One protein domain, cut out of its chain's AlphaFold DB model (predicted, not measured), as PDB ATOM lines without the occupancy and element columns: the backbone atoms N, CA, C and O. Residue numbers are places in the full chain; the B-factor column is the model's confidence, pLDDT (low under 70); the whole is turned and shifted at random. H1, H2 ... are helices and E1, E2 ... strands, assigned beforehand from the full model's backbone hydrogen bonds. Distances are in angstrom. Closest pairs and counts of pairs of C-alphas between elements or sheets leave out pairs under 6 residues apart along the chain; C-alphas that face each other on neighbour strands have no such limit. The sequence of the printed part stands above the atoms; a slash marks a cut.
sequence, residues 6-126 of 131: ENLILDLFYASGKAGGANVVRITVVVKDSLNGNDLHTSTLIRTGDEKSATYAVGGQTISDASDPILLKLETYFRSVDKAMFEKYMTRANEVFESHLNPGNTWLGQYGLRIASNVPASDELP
ATOM      1  N   GLU A   6     186.341 103.309 134.380       89.25
ATOM      2  CA  GLU A   6     184.910 103.017 134.194       89.25
ATOM      3  C   GLU A   6     184.461 101.666 134.766       89.25
ATOM      4  O   GLU A   6     183.286 101.494 135.080       89.25
ATOM      5  N   ASN A   7     185.390 100.727 134.948       92.50
ATOM      6  CA  ASN A   7     185.096  99.404 135.487       92.50
ATOM      7  C   ASN A   7     185.309  99.339 137.002       92.50
ATOM      8  O   ASN A   7     185.173  98.274 137.594       92.50
ATOM      9  N   LEU A   8     185.652 100.453 137.652       94.25
ATOM     10  CA  LEU A   8     185.899 100.465 139.085       94.25
ATOM     11  C   LEU A   8     184.600 100.649 139.860       94.25
ATOM     12  O   LEU A   8     183.894 101.647 139.711       94.25
ATOM     13  N   ILE A   9     184.335  99.702 140.752       96.38
ATOM     14  CA  ILE A   9     183.274  99.787 141.752       96.38
ATOM     15  C   ILE A   9     183.874  99.749 143.152       96.38
ATOM     16  O   ILE A   9     184.988  99.273 143.360       96.38
ATOM     17  N   LEU A  10     183.130 100.261 144.120       95.56
ATOM     18  CA  LEU A  10     183.606 100.513 145.462       95.56
ATOM     19  C   LEU A  10     182.611  99.967 146.490       95.56
ATOM     20  O   LEU A  10     181.402 100.201 146.407       95.56
ATOM     21  N   ASP A  11     183.149  99.252 147.477       95.19
ATOM     22  CA  ASP A  11     182.457  98.904 148.714       95.19
ATOM     23  C   ASP A  11     183.048  99.726 149.871       95.19
ATOM     24  O   ASP A  11     184.268  99.891 149.984       95.19
ATOM     25  N   LEU A  12     182.178 100.212 150.754       95.56
ATOM     26  CA  LEU A  12     182.564 100.915 151.975       95.56
ATOM     27  C   LEU A  12     182.189 100.083 153.193       95.56
ATOM     28  O   LEU A  12     181.078  99.554 153.280       95.56
ATOM     29  N   PHE A  13     183.092 100.036 154.167       96.38
ATOM     30  CA  PHE A  13     182.878  99.355 155.436       96.38
ATOM     31  C   PHE A  13     183.152 100.282 156.609       96.38
ATOM     32  O   PHE A  13     184.129 101.025 156.599       96.38
ATOM     33  N   TYR A  14     182.323 100.181 157.638       95.94
ATOM     34  CA  TYR A  14     182.457 100.878 158.904       95.94
ATOM     35  C   TYR A  14     182.753  99.893 160.036       95.94
ATOM     36  O   TYR A  14     182.067  98.884 160.207       95.94
ATOM     37  N   ALA A  15     183.719 100.236 160.881       95.50
ATOM     38  CA  ALA A  15     183.930  99.581 162.162       95.50
ATOM     39  C   ALA A  15     184.308 100.606 163.232       95.50
ATOM     40  O   ALA A  15     185.017 101.575 162.967       95.50
ATOM     41  N   SER A  16     183.897 100.367 164.472       93.75
ATOM     42  CA  SER A  16     184.294 101.187 165.614       93.75
ATOM     43  C   SER A  16     184.742 100.329 166.790       93.75
ATOM     44  O   SER A  16     184.460  99.135 166.872       93.75
ATOM     45  N   GLY A  17     185.502 100.935 167.694       92.31
ATOM     46  CA  GLY A  17     185.985 100.286 168.901       92.31
ATOM     47  C   GLY A  17     186.716 101.263 169.808       92.31
ATOM     48  O   GLY A  17     186.595 102.480 169.663       92.31
ATOM     49  N   LYS A  18     187.503 100.721 170.739       92.19
ATOM     50  CA  LYS A  18     188.360 101.506 171.630       92.19
ATOM     51  C   LYS A  18     189.807 101.040 171.557       92.19
ATOM     52  O   LYS A  18     190.061  99.844 171.447       92.19
ATOM     53  N   ALA A  19     190.744 101.975 171.669       86.88
ATOM     54  CA  ALA A  19     192.165 101.693 171.854       86.88
ATOM     55  C   ALA A  19     192.695 102.568 172.993       86.88
ATOM     56  O   ALA A  19     192.608 103.790 172.925       86.88
ATOM     57  N   GLY A  20     193.181 101.950 174.075       82.00
ATOM     58  CA  GLY A  20     193.717 102.691 175.226       82.00
ATOM     59  C   GLY A  20     192.731 103.688 175.856       82.00
ATOM     60  O   GLY A  20     193.149 104.725 176.353       82.00
ATOM     61  N   GLY A  21     191.422 103.414 175.792       84.12
ATOM     62  CA  GLY A  21     190.368 104.302 176.299       84.12
ATOM     63  C   GLY A  21     189.851 105.346 175.300       84.12
ATOM     64  O   GLY A  21     188.747 105.848 175.499       84.12
ATOM     65  N   ALA A  22     190.570 105.609 174.204       89.62
ATOM     66  CA  ALA A  22     190.114 106.494 173.135       89.62
ATOM     67  C   ALA A  22     189.158 105.775 172.170       89.62
ATOM     68  O   ALA A  22     189.328 104.586 171.881       89.62
ATOM     69  N   ASN A  23     188.174 106.509 171.644       93.00
ATOM     70  CA  ASN A  23     187.300 106.034 170.574       93.00
ATOM     71  C   ASN A  23     188.106 105.895 169.277       93.00
ATOM     72  O   ASN A  23     188.857 106.799 168.912       93.00
ATOM     73  N   VAL A  24     187.949 104.770 168.581       94.88
ATOM     74  CA  VAL A  24     188.578 104.533 167.278       94.88
ATOM     75  C   VAL A  24     187.507 104.160 166.273       94.88
ATOM     76  O   VAL A  24     186.761 103.205 166.484       94.88
ATOM     77  N   VAL A  25     187.470 104.887 165.163       95.81
ATOM     78  CA  VAL A  25     186.576 104.635 164.034       95.81
ATOM     79  C   VAL A  25     187.415 104.284 162.817       95.81
ATOM     80  O   VAL A  25     188.461 104.887 162.583       95.81
ATOM     81  N   ARG A  26     186.969 103.288 162.059       96.81
ATOM     82  CA  ARG A  26     187.626 102.792 160.856       96.81
ATOM     83  C   ARG A  26     186.638 102.797 159.703       96.81
ATOM     84  O   ARG A  26     185.557 102.224 159.826       96.81
ATOM     85  N   ILE A  27     187.045 103.398 158.595       97.00
ATOM     86  CA  ILE A  27     186.374 103.268 157.306       97.00
ATOM     87  C   ILE A  27     187.305 102.485 156.399       97.00
ATOM     88  O   ILE A  27     188.428 102.920 156.168       97.00
ATOM     89  N   THR A  28     186.869 101.341 155.887       97.62
ATOM     90  CA  THR A  28     187.639 100.607 154.878       97.62
ATOM     91  C   THR A  28     186.993 100.778 153.519       97.62
ATOM     92  O   THR A  28     185.809 100.497 153.350       97.62
ATOM     93  N   VAL A  29     187.790 101.248 152.568       96.81
ATOM     94  CA  VAL A  29     187.432 101.399 151.165       96.81
ATOM     95  C   VAL A  29     188.007 100.215 150.405       96.81
ATOM     96  O   VAL A  29     189.214  99.988 150.472       96.81
ATOM     97  N   VAL A  30     187.162  99.479 149.687       96.62
ATOM     98  CA  VAL A  30     187.581  98.381 148.807       96.62
ATOM     99  C   VAL A  30     187.156  98.720 147.387       96.62
ATOM    100  O   VAL A  30     185.965  98.808 147.099       96.62
ATOM    101  N   VAL A  31     188.133  98.925 146.510       96.19
ATOM    102  CA  VAL A  31     187.927  99.156 145.079       96.19
ATOM    103  C   VAL A  31     188.116  97.836 144.347       96.19
ATOM    104  O   VAL A  31     189.129  97.157 144.533       96.19
ATOM    105  N   LYS A  32     187.147  97.491 143.505       95.56
ATOM    106  CA  LYS A  32     187.065  96.226 142.780       95.56
ATOM    107  C   LYS A  32     186.865  96.473 141.294       95.56
ATOM    108  O   LYS A  32     186.320  97.503 140.897       95.56
ATOM    109  N   ASP A  33     187.254  95.497 140.493       93.69
ATOM    110  CA  ASP A  33     186.902  95.434 139.075       93.69
ATOM    111  C   ASP A  33     185.474  94.891 138.917       93.69
ATOM    112  O   ASP A  33     185.144  93.813 139.415       93.69
ATOM    113  N   SER A  34     184.609  95.629 138.227       92.94
ATOM    114  CA  SER A  34     183.217  95.253 137.982       92.94
ATOM    115  C   SER A  34     183.068  94.028 137.076       92.94
ATOM    116  O   SER A  34     182.041  93.352 137.143       92.94
ATOM    117  N   LEU A  35     184.075  93.715 136.254       89.38
ATOM    118  CA  LEU A  35     184.016  92.626 135.278       89.38
ATOM    119  C   LEU A  35     184.257  91.251 135.907       89.38
ATOM    120  O   LEU A  35     183.682  90.259 135.461       89.38
ATOM    121  N   ASN A  36     185.124  91.180 136.917       87.69
ATOM    122  CA  ASN A  36     185.540  89.920 137.545       87.69
ATOM    123  C   ASN A  36     185.329  89.890 139.070       87.69
ATOM    124  O   ASN A  36     185.420  88.818 139.664       87.69
ATOM    125  N   GLY A  37     185.016  91.027 139.699       86.81
ATOM    126  CA  GLY A  37     184.775  91.143 141.135       86.81
ATOM    127  C   GLY A  37     186.034  91.110 142.004       86.81
ATOM    128  O   GLY A  37     185.901  91.038 143.223       86.81
ATOM    129  N   ASN A  38     187.232  91.150 141.413       92.00
ATOM    130  CA  ASN A  38     188.486  91.094 142.154       92.00
ATOM    131  C   ASN A  38     188.758  92.412 142.880       92.00
ATOM    132  O   ASN A  38     188.656  93.489 142.289       92.00
ATOM    133  N   ASP A  39     189.197  92.308 144.132       94.00
ATOM    134  CA  ASP A  39     189.694  93.440 144.904       94.00
ATOM    135  C   ASP A  39     191.015  93.933 144.289       94.00
ATOM    136  O   ASP A  39     192.009  93.206 144.220       94.00
ATOM    137  N   LEU A  40     191.022  95.180 143.822       95.25
ATOM    138  CA  LEU A  40     192.181  95.812 143.191       95.25
ATOM    139  C   LEU A  40     192.944  96.717 144.154       95.25
ATOM    140  O   LEU A  40     194.166  96.832 144.082       95.25
ATOM    141  N   HIS A  41     192.219  97.378 145.051       95.88
ATOM    142  CA  HIS A  41     192.795  98.273 146.037       95.88
ATOM    143  C   HIS A  41     191.971  98.243 147.321       95.88
ATOM    144  O   HIS A  41     190.743  98.207 147.291       95.88
ATOM    145  N   THR A  42     192.639  98.277 148.466       97.19
ATOM    146  CA  THR A  42     191.997  98.404 149.775       97.19
ATOM    147  C   THR A  42     192.741  99.428 150.611       97.19
ATOM    148  O   THR A  42     193.964  99.369 150.690       97.19
ATOM    149  N   SER A  43     192.008 100.331 151.263       97.38
ATOM    150  CA  SER A  43     192.553 101.299 152.218       97.38
ATOM    151  C   SER A  43     191.672 101.403 153.452       97.38
ATOM    152  O   SER A  43     190.475 101.659 153.341       97.38
ATOM    153  N   THR A  44     192.260 101.271 154.639       97.69
ATOM    154  CA  THR A  44     191.572 101.561 155.902       97.69
ATOM    155  C   THR A  44     191.951 102.948 156.396       97.69
ATOM    156  O   THR A  44     193.101 103.198 156.736       97.69
ATOM    157  N   LEU A  45     190.980 103.843 156.502       97.25
ATOM    158  CA  LEU A  45     191.110 105.151 157.127       97.25
ATOM    159  C   LEU A  45     190.740 105.036 158.606       97.25
ATOM    160  O   LEU A  45     189.750 104.390 158.951       97.25
ATOM    161  N   ILE A  46     191.521 105.655 159.487       96.62
ATOM    162  CA  ILE A  46     191.367 105.556 160.939       96.62
ATOM    163  C   ILE A  46     191.236 106.956 161.530       96.62
ATOM    164  O   ILE A  46     192.107 107.802 161.339       96.62
ATOM    165  N   ARG A  47     190.185 107.162 162.322       95.69
ATOM    166  CA  ARG A  47     190.029 108.310 163.214       95.69
ATOM    167  C   ARG A  47     190.193 107.844 164.655       95.69
ATOM    168  O   ARG A  47     189.473 106.943 165.085       95.69
ATOM    169  N   THR A  48     191.106 108.458 165.402       95.06
ATOM    170  CA  THR A  48     191.301 108.193 166.840       95.06
ATOM    171  C   THR A  48     190.990 109.444 167.647       95.06
ATOM    172  O   THR A  48     191.506 110.510 167.326       95.06
ATOM    173  N   GLY A  49     190.181 109.308 168.697       90.69
ATOM    174  CA  GLY A  49     189.703 110.419 169.522       90.69
ATOM    175  C   GLY A  49     188.334 110.948 169.086       90.69
ATOM    176  O   GLY A  49     187.660 110.365 168.235       90.69
ATOM    177  N   ASP A  50     187.927 112.056 169.700       81.25
ATOM    178  CA  ASP A  50     186.637 112.706 169.452       81.25
ATOM    179  C   ASP A  50     186.788 113.852 168.438       81.25
ATOM    180  O   ASP A  50     187.881 114.377 168.249       81.25
ATOM    181  N   GLU A  51     185.700 114.297 167.802       70.94
ATOM    182  CA  GLU A  51     185.713 115.226 166.647       70.94
ATOM    183  C   GLU A  51     186.530 116.526 166.816       70.94
ATOM    184  O   GLU A  51     186.927 117.141 165.819       70.94
ATOM    185  N   LYS A  52     186.766 116.957 168.064       74.88
ATOM    186  CA  LYS A  52     187.526 118.168 168.420       74.88
ATOM    187  C   LYS A  52     189.038 117.950 168.539       74.88
ATOM    188  O   LYS A  52     189.785 118.909 168.386       74.88
ATOM    189  N   SER A  53     189.484 116.730 168.825       82.56
ATOM    190  CA  SER A  53     190.896 116.372 169.051       82.56
ATOM    191  C   SER A  53     191.324 115.132 168.260       82.56
ATOM    192  O   SER A  53     192.340 114.512 168.571       82.56
ATOM    193  N   ALA A  54     190.539 114.762 167.248       90.75
ATOM    194  CA  ALA A  54     190.753 113.558 166.476       90.75
ATOM    195  C   ALA A  54     192.019 113.640 165.617       90.75
ATOM    196  O   ALA A  54     192.274 114.633 164.935       90.75
ATOM    197  N   THR A  55     192.768 112.544 165.598       93.69
ATOM    198  CA  THR A  55     193.846 112.313 164.636       93.69
ATOM    199  C   THR A  55     193.354 111.389 163.533       93.69
ATOM    200  O   THR A  55     192.690 110.387 163.823       93.69
ATOM    201  N   TYR A  56     193.732 111.696 162.296       95.19
ATOM    202  CA  TYR A  56     193.385 110.921 161.111       95.19
ATOM    203  C   TYR A  56     194.645 110.257 160.569       95.19
ATOM    204  O   TYR A  56     195.691 110.895 160.465       95.19
ATOM    205  N   ALA A  57     194.556 108.966 160.277       95.25
ATOM    206  CA  ALA A  57     195.673 108.190 159.772       95.25
ATOM    207  C   ALA A  57     195.188 107.132 158.790       95.25
ATOM    208  O   ALA A  57     194.060 106.644 158.881       95.25
ATOM    209  N   VAL A  58     196.075 106.743 157.881       95.56
ATOM    210  CA  VAL A  58     195.879 105.548 157.071       95.56
ATOM    211  C   VAL A  58     196.384 104.330 157.850       95.56
ATOM    212  O   VAL A  58     197.447 104.360 158.469       95.56
ATOM    213  N   GLY A  59     195.569 103.285 157.887       93.00
ATOM    214  CA  GLY A  59     195.886 101.979 158.443       93.00
ATOM    215  C   GLY A  59     196.520 101.079 157.386       93.00
ATOM    216  O   GLY A  59     197.504 101.445 156.751       93.00
ATOM    217  N   GLY A  60     195.952  99.886 157.198       93.62
ATOM    218  CA  GLY A  60     196.388  98.977 156.139       93.62
ATOM    219  C   GLY A  60     196.012  99.497 154.752       93.62
ATOM    220  O   GLY A  60     194.884  99.955 154.551       93.62
ATOM    221  N   GLN A  61     196.950  99.384 153.809       95.38
ATOM    222  CA  GLN A  61     196.702  99.574 152.382       95.38
ATOM    223  C   GLN A  61     197.264  98.402 151.584       95.38
ATOM    224  O   GLN A  61     198.357  97.915 151.877       95.38
ATOM    225  N   THR A  62     196.527  97.992 150.556       95.88
ATOM    226  CA  THR A  62     196.934  96.954 149.606       95.88
ATOM    227  C   THR A  62     196.549  97.387 148.197       95.88
ATOM    228  O   THR A  62     195.458  97.918 147.991       95.88
ATOM    229  N   ILE A  63     197.424  97.128 147.226       95.31
ATOM    230  CA  ILE A  63     197.138  97.202 145.788       95.31
ATOM    231  C   ILE A  63     197.481  95.860 145.147       95.31
ATOM    232  O   ILE A  63     198.430  95.200 145.572       95.31
ATOM    233  N   SER A  64     196.705  95.443 144.151       94.38
ATOM    234  CA  SER A  64     196.898  94.158 143.473       94.38
ATOM    235  C   SER A  64     198.037  94.179 142.447       94.38
ATOM    236  O   SER A  64     198.692  93.158 142.249       94.38
ATOM    237  N   ASP A  65     198.299  95.332 141.825       92.44
ATOM    238  CA  ASP A  65     199.369  95.529 140.843       92.44
ATOM    239  C   ASP A  65     199.998  96.921 141.007       92.44
ATOM    240  O   ASP A  65     199.393  97.941 140.683       92.44
ATOM    241  N   ALA A  66     201.237  96.967 141.501       89.50
ATOM    242  CA  ALA A  66     201.994  98.210 141.663       89.50
ATOM    243  C   ALA A  66     202.530  98.783 140.338       89.50
ATOM    244  O   ALA A  66     203.129  99.855 140.336       89.50
ATOM    245  N   SER A  67     202.340  98.083 139.218       91.19
ATOM    246  CA  SER A  67     202.681  98.580 137.881       91.19
ATOM    247  C   SER A  67     201.537  99.388 137.263       91.19
ATOM    248  O   SER A  67     201.756 100.086 136.271       91.19
ATOM    249  N   ASP A  68     200.323  99.291 137.818       92.56
ATOM    250  CA  ASP A  68     199.161 100.016 137.318       92.56
ATOM    251  C   ASP A  68     199.130 101.453 137.880       92.56
ATOM    252  O   ASP A  68     199.079 101.655 139.101       92.56
ATOM    253  N   PRO A  69     199.145 102.482 137.014       91.50
ATOM    254  CA  PRO A  69     199.220 103.868 137.456       91.50
ATOM    255  C   PRO A  69     197.964 104.330 138.202       91.50
ATOM    256  O   PRO A  69     198.067 105.214 139.050       91.50
ATOM    257  N   ILE A  70     196.784 103.764 137.920       92.62
ATOM    258  CA  ILE A  70     195.546 104.132 138.617       92.62
ATOM    259  C   ILE A  70     195.604 103.629 140.058       92.62
ATOM    260  O   ILE A  70     195.269 104.372 140.981       92.62
ATOM    261  N   LEU A  71     196.075 102.399 140.275       94.00
ATOM    262  CA  LEU A  71     196.157 101.825 141.620       94.00
ATOM    263  C   LEU A  71     197.166 102.567 142.509       94.00
ATOM    264  O   LEU A  71     196.868 102.824 143.676       94.00
ATOM    265  N   LEU A  72     198.309 102.987 141.954       93.94
ATOM    266  CA  LEU A  72     199.286 103.825 142.665       93.94
ATOM    267  C   LEU A  72     198.718 105.201 143.049       93.94
ATOM    268  O   LEU A  72     198.989 105.720 144.137       93.94
ATOM    269  N   LYS A  73     197.915 105.805 142.168       93.94
ATOM    270  CA  LYS A  73     197.253 107.086 142.446       93.94
ATOM    271  C   LYS A  73     196.190 106.953 143.528       93.94
ATOM    272  O   LYS A  73     196.166 107.779 144.437       93.94
ATOM    273  N   LEU A  74     195.385 105.890 143.491       94.12
ATOM    274  CA  LEU A  74     194.419 105.584 144.549       94.12
ATOM    275  C   LEU A  74     195.115 105.401 145.900       94.12
ATOM    276  O   LEU A  74     194.696 105.995 146.892       94.12
ATOM    277  N   GLU A  75     196.214 104.644 145.940       94.25
ATOM    278  CA  GLU A  75     197.014 104.482 147.157       94.25
ATOM    279  C   GLU A  75     197.499 105.834 147.697       94.25
ATOM    280  O   GLU A  75     197.309 106.135 148.880       94.25
ATOM    281  N   THR A  76     198.071 106.666 146.822       94.62
ATOM    282  CA  THR A  76     198.580 107.998 147.168       94.62
ATOM    283  C   THR A  76     197.467 108.914 147.680       94.62
ATOM    284  O   THR A  76     197.648 109.588 148.694       94.62
ATOM    285  N   TYR A  77     196.300 108.897 147.031       94.94
ATOM    286  CA  TYR A  77     195.123 109.664 147.431       94.94
ATOM    287  C   TYR A  77     194.660 109.299 148.846       94.94
ATOM    288  O   TYR A  77     194.501 110.176 149.693       94.94
ATOM    289  N   PHE A  78     194.498 108.012 149.159       95.06
ATOM    290  CA  PHE A  78     194.072 107.611 150.506       95.06
ATOM    291  C   PHE A  78     195.158 107.814 151.568       95.06
ATOM    292  O   PHE A  78     194.847 107.982 152.748       95.06
ATOM    293  N   ARG A  79     196.433 107.850 151.170       93.88
ATOM    294  CA  ARG A  79     197.545 108.166 152.072       93.88
ATOM    295  C   ARG A  79     197.521 109.628 152.527       93.88
ATOM    296  O   ARG A  79     197.985 109.914 153.628       93.88
ATOM    297  N   SER A  80     196.933 110.536 151.743       92.94
ATOM    298  CA  SER A  80     196.693 111.929 152.141       92.94
ATOM    299  C   SER A  80     195.395 112.120 152.936       92.94
ATOM    300  O   SER A  80     194.788 113.186 152.864       92.94
ATOM    301  N   VAL A  81     194.936 111.092 153.659       92.69
ATOM    302  CA  VAL A  81     193.715 111.180 154.464       92.69
ATOM    303  C   VAL A  81     193.773 112.345 155.446       92.69
ATOM    304  O   VAL A  81     194.713 112.500 156.226       92.69
ATOM    305  N   ASP A  82     192.710 113.135 155.431       92.50
ATOM    306  CA  ASP A  82     192.479 114.230 156.352       92.50
ATOM    307  C   ASP A  82     191.059 114.148 156.933       92.50
ATOM    308  O   ASP A  82     190.291 113.211 156.682       92.50
ATOM    309  N   LYS A  83     190.706 115.155 157.735       93.56
ATOM    310  CA  LYS A  83     189.370 115.262 158.319       93.56
ATOM    311  C   LYS A  83     188.282 115.309 157.245       93.56
ATOM    312  O   LYS A  83     187.277 114.624 157.389       93.56
ATOM    313  N   ALA A  84     188.461 116.097 156.186       93.19
ATOM    314  CA  ALA A  84     187.429 116.283 155.170       93.19
ATOM    315  C   ALA A  84     187.125 114.973 154.429       93.19
ATOM    316  O   ALA A  84     185.960 114.605 154.273       93.19
ATOM    317  N   MET A  85     188.166 114.235 154.042       93.75
ATOM    318  CA  MET A  85     188.036 112.929 153.401       93.75
ATOM    319  C   MET A  85     187.365 111.910 154.321       93.75
ATOM    320  O   MET A  85     186.454 111.203 153.894       93.75
ATOM    321  N   PHE A  86     187.795 111.824 155.583       95.00
ATOM    322  CA  PHE A  86     187.221 110.858 156.517       95.00
ATOM    323  C   PHE A  86     185.742 111.145 156.790       95.00
ATOM    324  O   PHE A  86     184.914 110.236 156.727       95.00
ATOM    325  N   GLU A  87     185.397 112.406 157.070       93.38
ATOM    326  CA  GLU A  87     184.022 112.779 157.406       93.38
ATOM    327  C   GLU A  87     183.070 112.597 156.214       93.38
ATOM    328  O   GLU A  87     181.927 112.206 156.432       93.38
ATOM    329  N   LYS A  88     183.537 112.736 154.960       93.44
ATOM    330  CA  LYS A  88     182.745 112.373 153.768       93.44
ATOM    331  C   LYS A  88     182.209 110.938 153.857       93.44
ATOM    332  O   LYS A  88     181.025 110.701 153.636       93.44
ATOM    333  N   TYR A  89     183.070 109.975 154.185       94.31
ATOM    334  CA  TYR A  89     182.650 108.575 154.308       94.31
ATOM    335  C   TYR A  89     181.900 108.299 155.614       94.31
ATOM    336  O   TYR A  89     181.027 107.433 155.649       94.31
ATOM    337  N   MET A  90     182.195 109.046 156.679       93.69
ATOM    338  CA  MET A  90     181.426 108.967 157.919       93.69
ATOM    339  C   MET A  90     179.971 109.411 157.709       93.69
ATOM    340  O   MET A  90     179.070 108.794 158.272       93.69
ATOM    341  N   THR A  91     179.711 110.406 156.851       93.38
ATOM    342  CA  THR A  91     178.344 110.792 156.462       93.38
ATOM    343  C   THR A  91     177.580 109.610 155.863       93.38
ATOM    344  O   THR A  91     176.461 109.349 156.297       93.38
ATOM    345  N   ARG A  92     178.199 108.822 154.971       91.00
ATOM    346  CA  ARG A  92     177.592 107.585 154.438       91.00
ATOM    347  C   ARG A  92     177.258 106.577 155.537       91.00
ATOM    348  O   ARG A  92     176.208 105.947 155.501       91.00
ATOM    349  N   ALA A  93     178.140 106.422 156.524       91.88
ATOM    350  CA  ALA A  93     177.881 105.533 157.655       91.88
ATOM    351  C   ALA A  93     176.682 106.017 158.490       91.88
ATOM    352  O   ALA A  93     175.832 105.211 158.860       91.88
ATOM    353  N   ASN A  94     176.586 107.325 158.742       91.31
ATOM    354  CA  ASN A  94     175.474 107.924 159.480       91.31
ATOM    355  C   ASN A  94     174.134 107.754 158.750       91.31
ATOM    356  O   ASN A  94     173.167 107.354 159.391       91.31
ATOM    357  N   GLU A  95     174.090 107.945 157.426       89.88
ATOM    358  CA  GLU A  95     172.889 107.697 156.604       89.88
ATOM    359  C   GLU A  95     172.357 106.262 156.794       89.88
ATOM    360  O   GLU A  95     171.154 106.048 156.951       89.88
ATOM    361  N   VAL A  96     173.255 105.273 156.855       88.56
ATOM    362  CA  VAL A  96     172.901 103.860 157.092       88.56
ATOM    363  C   VAL A  96     172.413 103.613 158.524       88.56
ATOM    364  O   VAL A  96     171.508 102.805 158.742       88.56
ATOM    365  N   PHE A  97     172.983 104.294 159.522       86.69
ATOM    366  CA  PHE A  97     172.497 104.192 160.901       86.69
ATOM    367  C   PHE A  97     171.116 104.833 161.079       86.69
ATOM    368  O   PHE A  97     170.285 104.293 161.812       86.69
ATOM    369  N   GLU A  98     170.854 105.943 160.389       87.81
ATOM    370  CA  GLU A  98     169.565 106.637 160.395       87.81
ATOM    371  C   GLU A  98     168.476 105.860 159.648       87.81
ATOM    372  O   GLU A  98     167.312 105.906 160.041       87.81
ATOM    373  N   SER A  99     168.832 105.071 158.628       82.50
ATOM    374  CA  SER A  99     167.866 104.296 157.839       82.50
ATOM    375  C   SER A  99     167.263 103.086 158.568       82.50
ATOM    376  O   SER A  99     166.587 102.286 157.925       82.50
ATOM    377  N   HIS A 100     167.523 102.919 159.871       74.69
ATOM    378  CA  HIS A 100     167.191 101.738 160.673       74.69
ATOM    379  C   HIS A 100     167.733 100.440 160.043       74.69
ATOM    380  O   HIS A 100     167.059  99.800 159.239       74.69
ATOM    381  N   LEU A 101     168.964 100.056 160.422       78.88
ATOM    382  CA  LEU A 101     169.677  98.860 159.938       78.88
ATOM    383  C   LEU A 101     168.732  97.682 159.643       78.88
ATOM    384  O   LEU A 101     168.123  97.118 160.552       78.88
ATOM    385  N   ASN A 102     168.620  97.302 158.368       75.56
ATOM    386  CA  ASN A 102     167.737  96.221 157.938       75.56
ATOM    387  C   ASN A 102     168.414  94.860 158.185       75.56
ATOM    388  O   ASN A 102     169.374  94.550 157.475       75.56
ATOM    389  N   PRO A 103     167.916  94.000 159.092       67.94
ATOM    390  CA  PRO A 103     168.576  92.735 159.430       67.94
ATOM    391  C   PRO A 103     168.724  91.753 158.257       67.94
ATOM    392  O   PRO A 103     169.582  90.880 158.312       67.94
ATOM    393  N   GLY A 104     167.909  91.878 157.201       72.19
ATOM    394  CA  GLY A 104     167.977  91.012 156.017       72.19
ATOM    395  C   GLY A 104     169.047  91.412 154.997       72.19
ATOM    396  O   GLY A 104     169.528  90.559 154.260       72.19
ATOM    397  N   ASN A 105     169.443  92.691 154.975       71.25
ATOM    398  CA  ASN A 105     170.369  93.251 153.977       71.25
ATOM    399  C   ASN A 105     171.605  93.919 154.598       71.25
ATOM    400  O   ASN A 105     172.488  94.379 153.876       71.25
ATOM    401  N   THR A 106     171.681  93.979 155.927       80.50
ATOM    402  CA  THR A 106     172.830  94.524 156.646       80.50
ATOM    403  C   THR A 106     173.895  93.445 156.783       80.50
ATOM    404  O   THR A 106     173.746  92.505 157.560       80.50
ATOM    405  N   TRP A 107     174.984  93.587 156.031       80.69
ATOM    406  CA  TRP A 107     176.083  92.626 156.034       80.69
ATOM    407  C   TRP A 107     177.248  93.106 156.897       80.69
ATOM    408  O   TRP A 107     177.770  94.206 156.711       80.69
ATOM    409  N   LEU A 108     177.696  92.241 157.808       86.19
ATOM    410  CA  LEU A 108     178.968  92.376 158.515       86.19
ATOM    411  C   LEU A 108     180.021  91.543 157.775       86.19
ATOM    412  O   LEU A 108     179.948  90.317 157.754       86.19
ATOM    413  N   GLY A 109     180.969  92.218 157.130       85.00
ATOM    414  CA  GLY A 109     182.099  91.600 156.439       85.00
ATOM    415  C   GLY A 109     183.381  91.626 157.270       85.00
ATOM    416  O   GLY A 109     183.398  92.086 158.411       85.00
ATOM    417  N   GLN A 110     184.490  91.197 156.661       89.25
ATOM    418  CA  GLN A 110     185.809  91.165 157.313       89.25
ATOM    419  C   GLN A 110     186.279  92.531 157.850       89.25
ATOM    420  O   GLN A 110     187.055  92.588 158.799       89.25
ATOM    421  N   TYR A 111     185.788  93.629 157.265       93.56
ATOM    422  CA  TYR A 111     186.132  95.002 157.646       93.56
ATOM    423  C   TYR A 111     185.062  95.695 158.506       93.56
ATOM    424  O   TYR A 111     185.197  96.881 158.803       93.56
ATOM    425  N   GLY A 112     184.010  94.976 158.910       92.56
ATOM    426  CA  GLY A 112     182.891  95.509 159.687       92.56
ATOM    427  C   GLY A 112     181.600  95.643 158.882       92.56
ATOM    428  O   GLY A 112     181.347  94.888 157.944       92.56
ATOM    429  N   LEU A 113     180.760  96.592 159.283       93.75
ATOM    430  CA  LEU A 113     179.460  96.868 158.681       93.75
ATOM    431  C   LEU A 113     179.638  97.394 157.261       93.75
ATOM    432  O   LEU A 113     180.232  98.451 157.080       93.75
ATOM    433  N   ARG A 114     179.109  96.702 156.252       92.75
ATOM    434  CA  ARG A 114     179.097  97.229 154.886       92.75
ATOM    435  C   ARG A 114     178.064  98.358 154.792       92.75
ATOM    436  O   ARG A 114     176.876  98.108 154.966       92.75
ATOM    437  N   ILE A 115     178.528  99.574 154.514       92.56
ATOM    438  CA  ILE A 115     177.698 100.789 154.424       92.56
ATOM    439  C   ILE A 115     177.393 101.191 152.974       92.56
ATOM    440  O   ILE A 115     176.406 101.869 152.722       92.56
ATOM    441  N   ALA A 116     178.195 100.739 152.007       91.62
ATOM    442  CA  ALA A 116     177.902 100.865 150.580       91.62
ATOM    443  C   ALA A 116     178.423  99.636 149.832       91.62
ATOM    444  O   ALA A 116     179.431  99.050 150.240       91.62
ATOM    445  N   SER A 117     177.745  99.236 148.752       91.50
ATOM    446  CA  SER A 117     178.166  98.102 147.929       91.50
ATOM    447  C   SER A 117     178.008  98.376 146.442       91.50
ATOM    448  O   SER A 117     176.955  98.849 146.021       91.50
ATOM    449  N   ASN A 118     179.022  97.999 145.662       92.62
ATOM    450  CA  ASN A 118     179.053  98.069 144.202       92.62
ATOM    451  C   ASN A 118     178.713  99.465 143.650       92.62
ATOM    452  O   ASN A 118     178.085  99.586 142.600       92.62
ATOM    453  N   VAL A 119     179.120 100.517 144.364       94.19
ATOM    454  CA  VAL A 119     178.922 101.899 143.913       94.19
ATOM    455  C   VAL A 119     179.995 102.227 142.878       94.19
ATOM    456  O   VAL A 119     181.151 101.869 143.109       94.19
ATOM    457  N   PRO A 120     179.681 102.889 141.751       94.50
ATOM    458  CA  PRO A 120     180.707 103.336 140.816       94.50
ATOM    459  C   PRO A 120     181.770 104.175 141.532       94.50
ATOM    460  O   PRO A 120     181.456 105.115 142.262       94.50
ATOM    461  N   ALA A 121     183.049 103.858 141.325       92.69
ATOM    462  CA  ALA A 121     184.136 104.567 141.997       92.69
ATOM    463  C   ALA A 121     184.166 106.060 141.624       92.69
ATOM    464  O   ALA A 121     184.594 106.881 142.428       92.69
ATOM    465  N   SER A 122     183.671 106.422 140.436       90.94
ATOM    466  CA  SER A 122     183.496 107.807 139.984       90.94
ATOM    467  C   SER A 122     182.529 108.630 140.833       90.94
ATOM    468  O   SER A 122     182.661 109.850 140.871       90.94
ATOM    469  N   ASP A 123     181.570 107.983 141.493       90.75
ATOM    470  CA  ASP A 123     180.533 108.665 142.271       90.75
ATOM    471  C   ASP A 123     181.047 108.976 143.686       90.75
ATOM    472  O   ASP A 123     180.665 109.966 144.312       90.75
ATOM    473  N   GLU A 124     181.972 108.148 144.183       89.75
ATOM    474  CA  GLU A 124     182.527 108.238 145.534       89.75
ATOM    475  C   GLU A 124     183.930 108.855 145.591       89.75
ATOM    476  O   GLU A 124     184.341 109.344 146.648       89.75
ATOM    477  N   LEU A 125     184.680 108.884 144.488       90.94
ATOM    478  CA  LEU A 125     186.042 109.417 144.441       90.94
ATOM    479  C   LEU A 125     186.144 110.630 143.512       90.94
ATOM    480  O   LEU A 125     185.603 110.609 142.408       90.94
ATOM    481  N   PRO A 126     186.851 111.696 143.933       90.44
ATOM    482  CA  PRO A 126     187.094 112.842 143.068       90.44
ATOM    483  C   PRO A 126     187.995 112.454 141.891       90.44
ATOM    484  O   PRO A 126     188.775 111.506 141.975       90.44
TER     485      PRO A 126
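This is residues 6 to 126 of the 131 residues of an uncharacterized protein of Salmonella enterica (UniProt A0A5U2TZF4). A twisted sheet of five strands has helices over one face and no named helix on the other: H2 crosses the strands, H1 runs along E4 and E3, and short H3 follows E5. A long loop, residues 99 to 111, leads from H2 to the edge strand E5. The printed part has 121 residues, with E1 E2 E3 E4 H1 H2 E5 H3 along it; the sheet's order is E4 - E3 - E2 - E1 - E5, all antiparallel, and the class is mixed. It is compact, with a radius of gyration of the C-alphas of 14.4 A and spans of 40 by 34 by 23 A.

E1, residues 8 to 19, E2, residues 22 to 33, E3, residues 39 to 48, and E4, residues 55 to 63, form a meander of three hairpins, each strand the antiparallel neighbour of the one before. Within hydrogen-bond range are N 11 and O 30 at 2.9 A, N 29 and O 43 at 2.8 A, and N 44 and O 60 at 2.9 A. H1, residues 69 to 79, is over E4 and E3 at a height over the sheet of 8.7 A; its closest C-alphas to E4 are Arg 79 and Val 58, 5.9 A. H2, residues 83 to 98, is on the same face as H1 and runs across the strands, at 89 degrees to E2 on the local plane; H1 and H2 on one face of the sheet E4 E3 E2 E1 E5 make two layers, one of helices and one of strands. E5, residues 112 to 120, is the antiparallel neighbour of E1, with N 14 and O 113 within hydrogen-bond range at 2.8 A. H3, residues 121 to 124, is on that face too, over none of the strands. Every O i to N i+4 pair is within range in H1, 10 of 12 in H2; H3 is too short for one.

E1 begins at C-alpha 8 (185.899, 100.465, 139.085), spans 33.4 A and bends by 52 degrees at residue 16. E2 spans 36.0 A, E3 26.5 A, E4 24.4 A, H2 21.7 A and E5 20.5 A. H3 ends at C-alpha 124 (182.527, 108.238, 145.534).

The C-alphas farthest apart, of Gly 21 and Leu 35, are 43.1 A apart. The printed part has no cut; the link from H2 to E5 is long. Mean pLDDT of the printed part is 91.2, with residue 103 under 70.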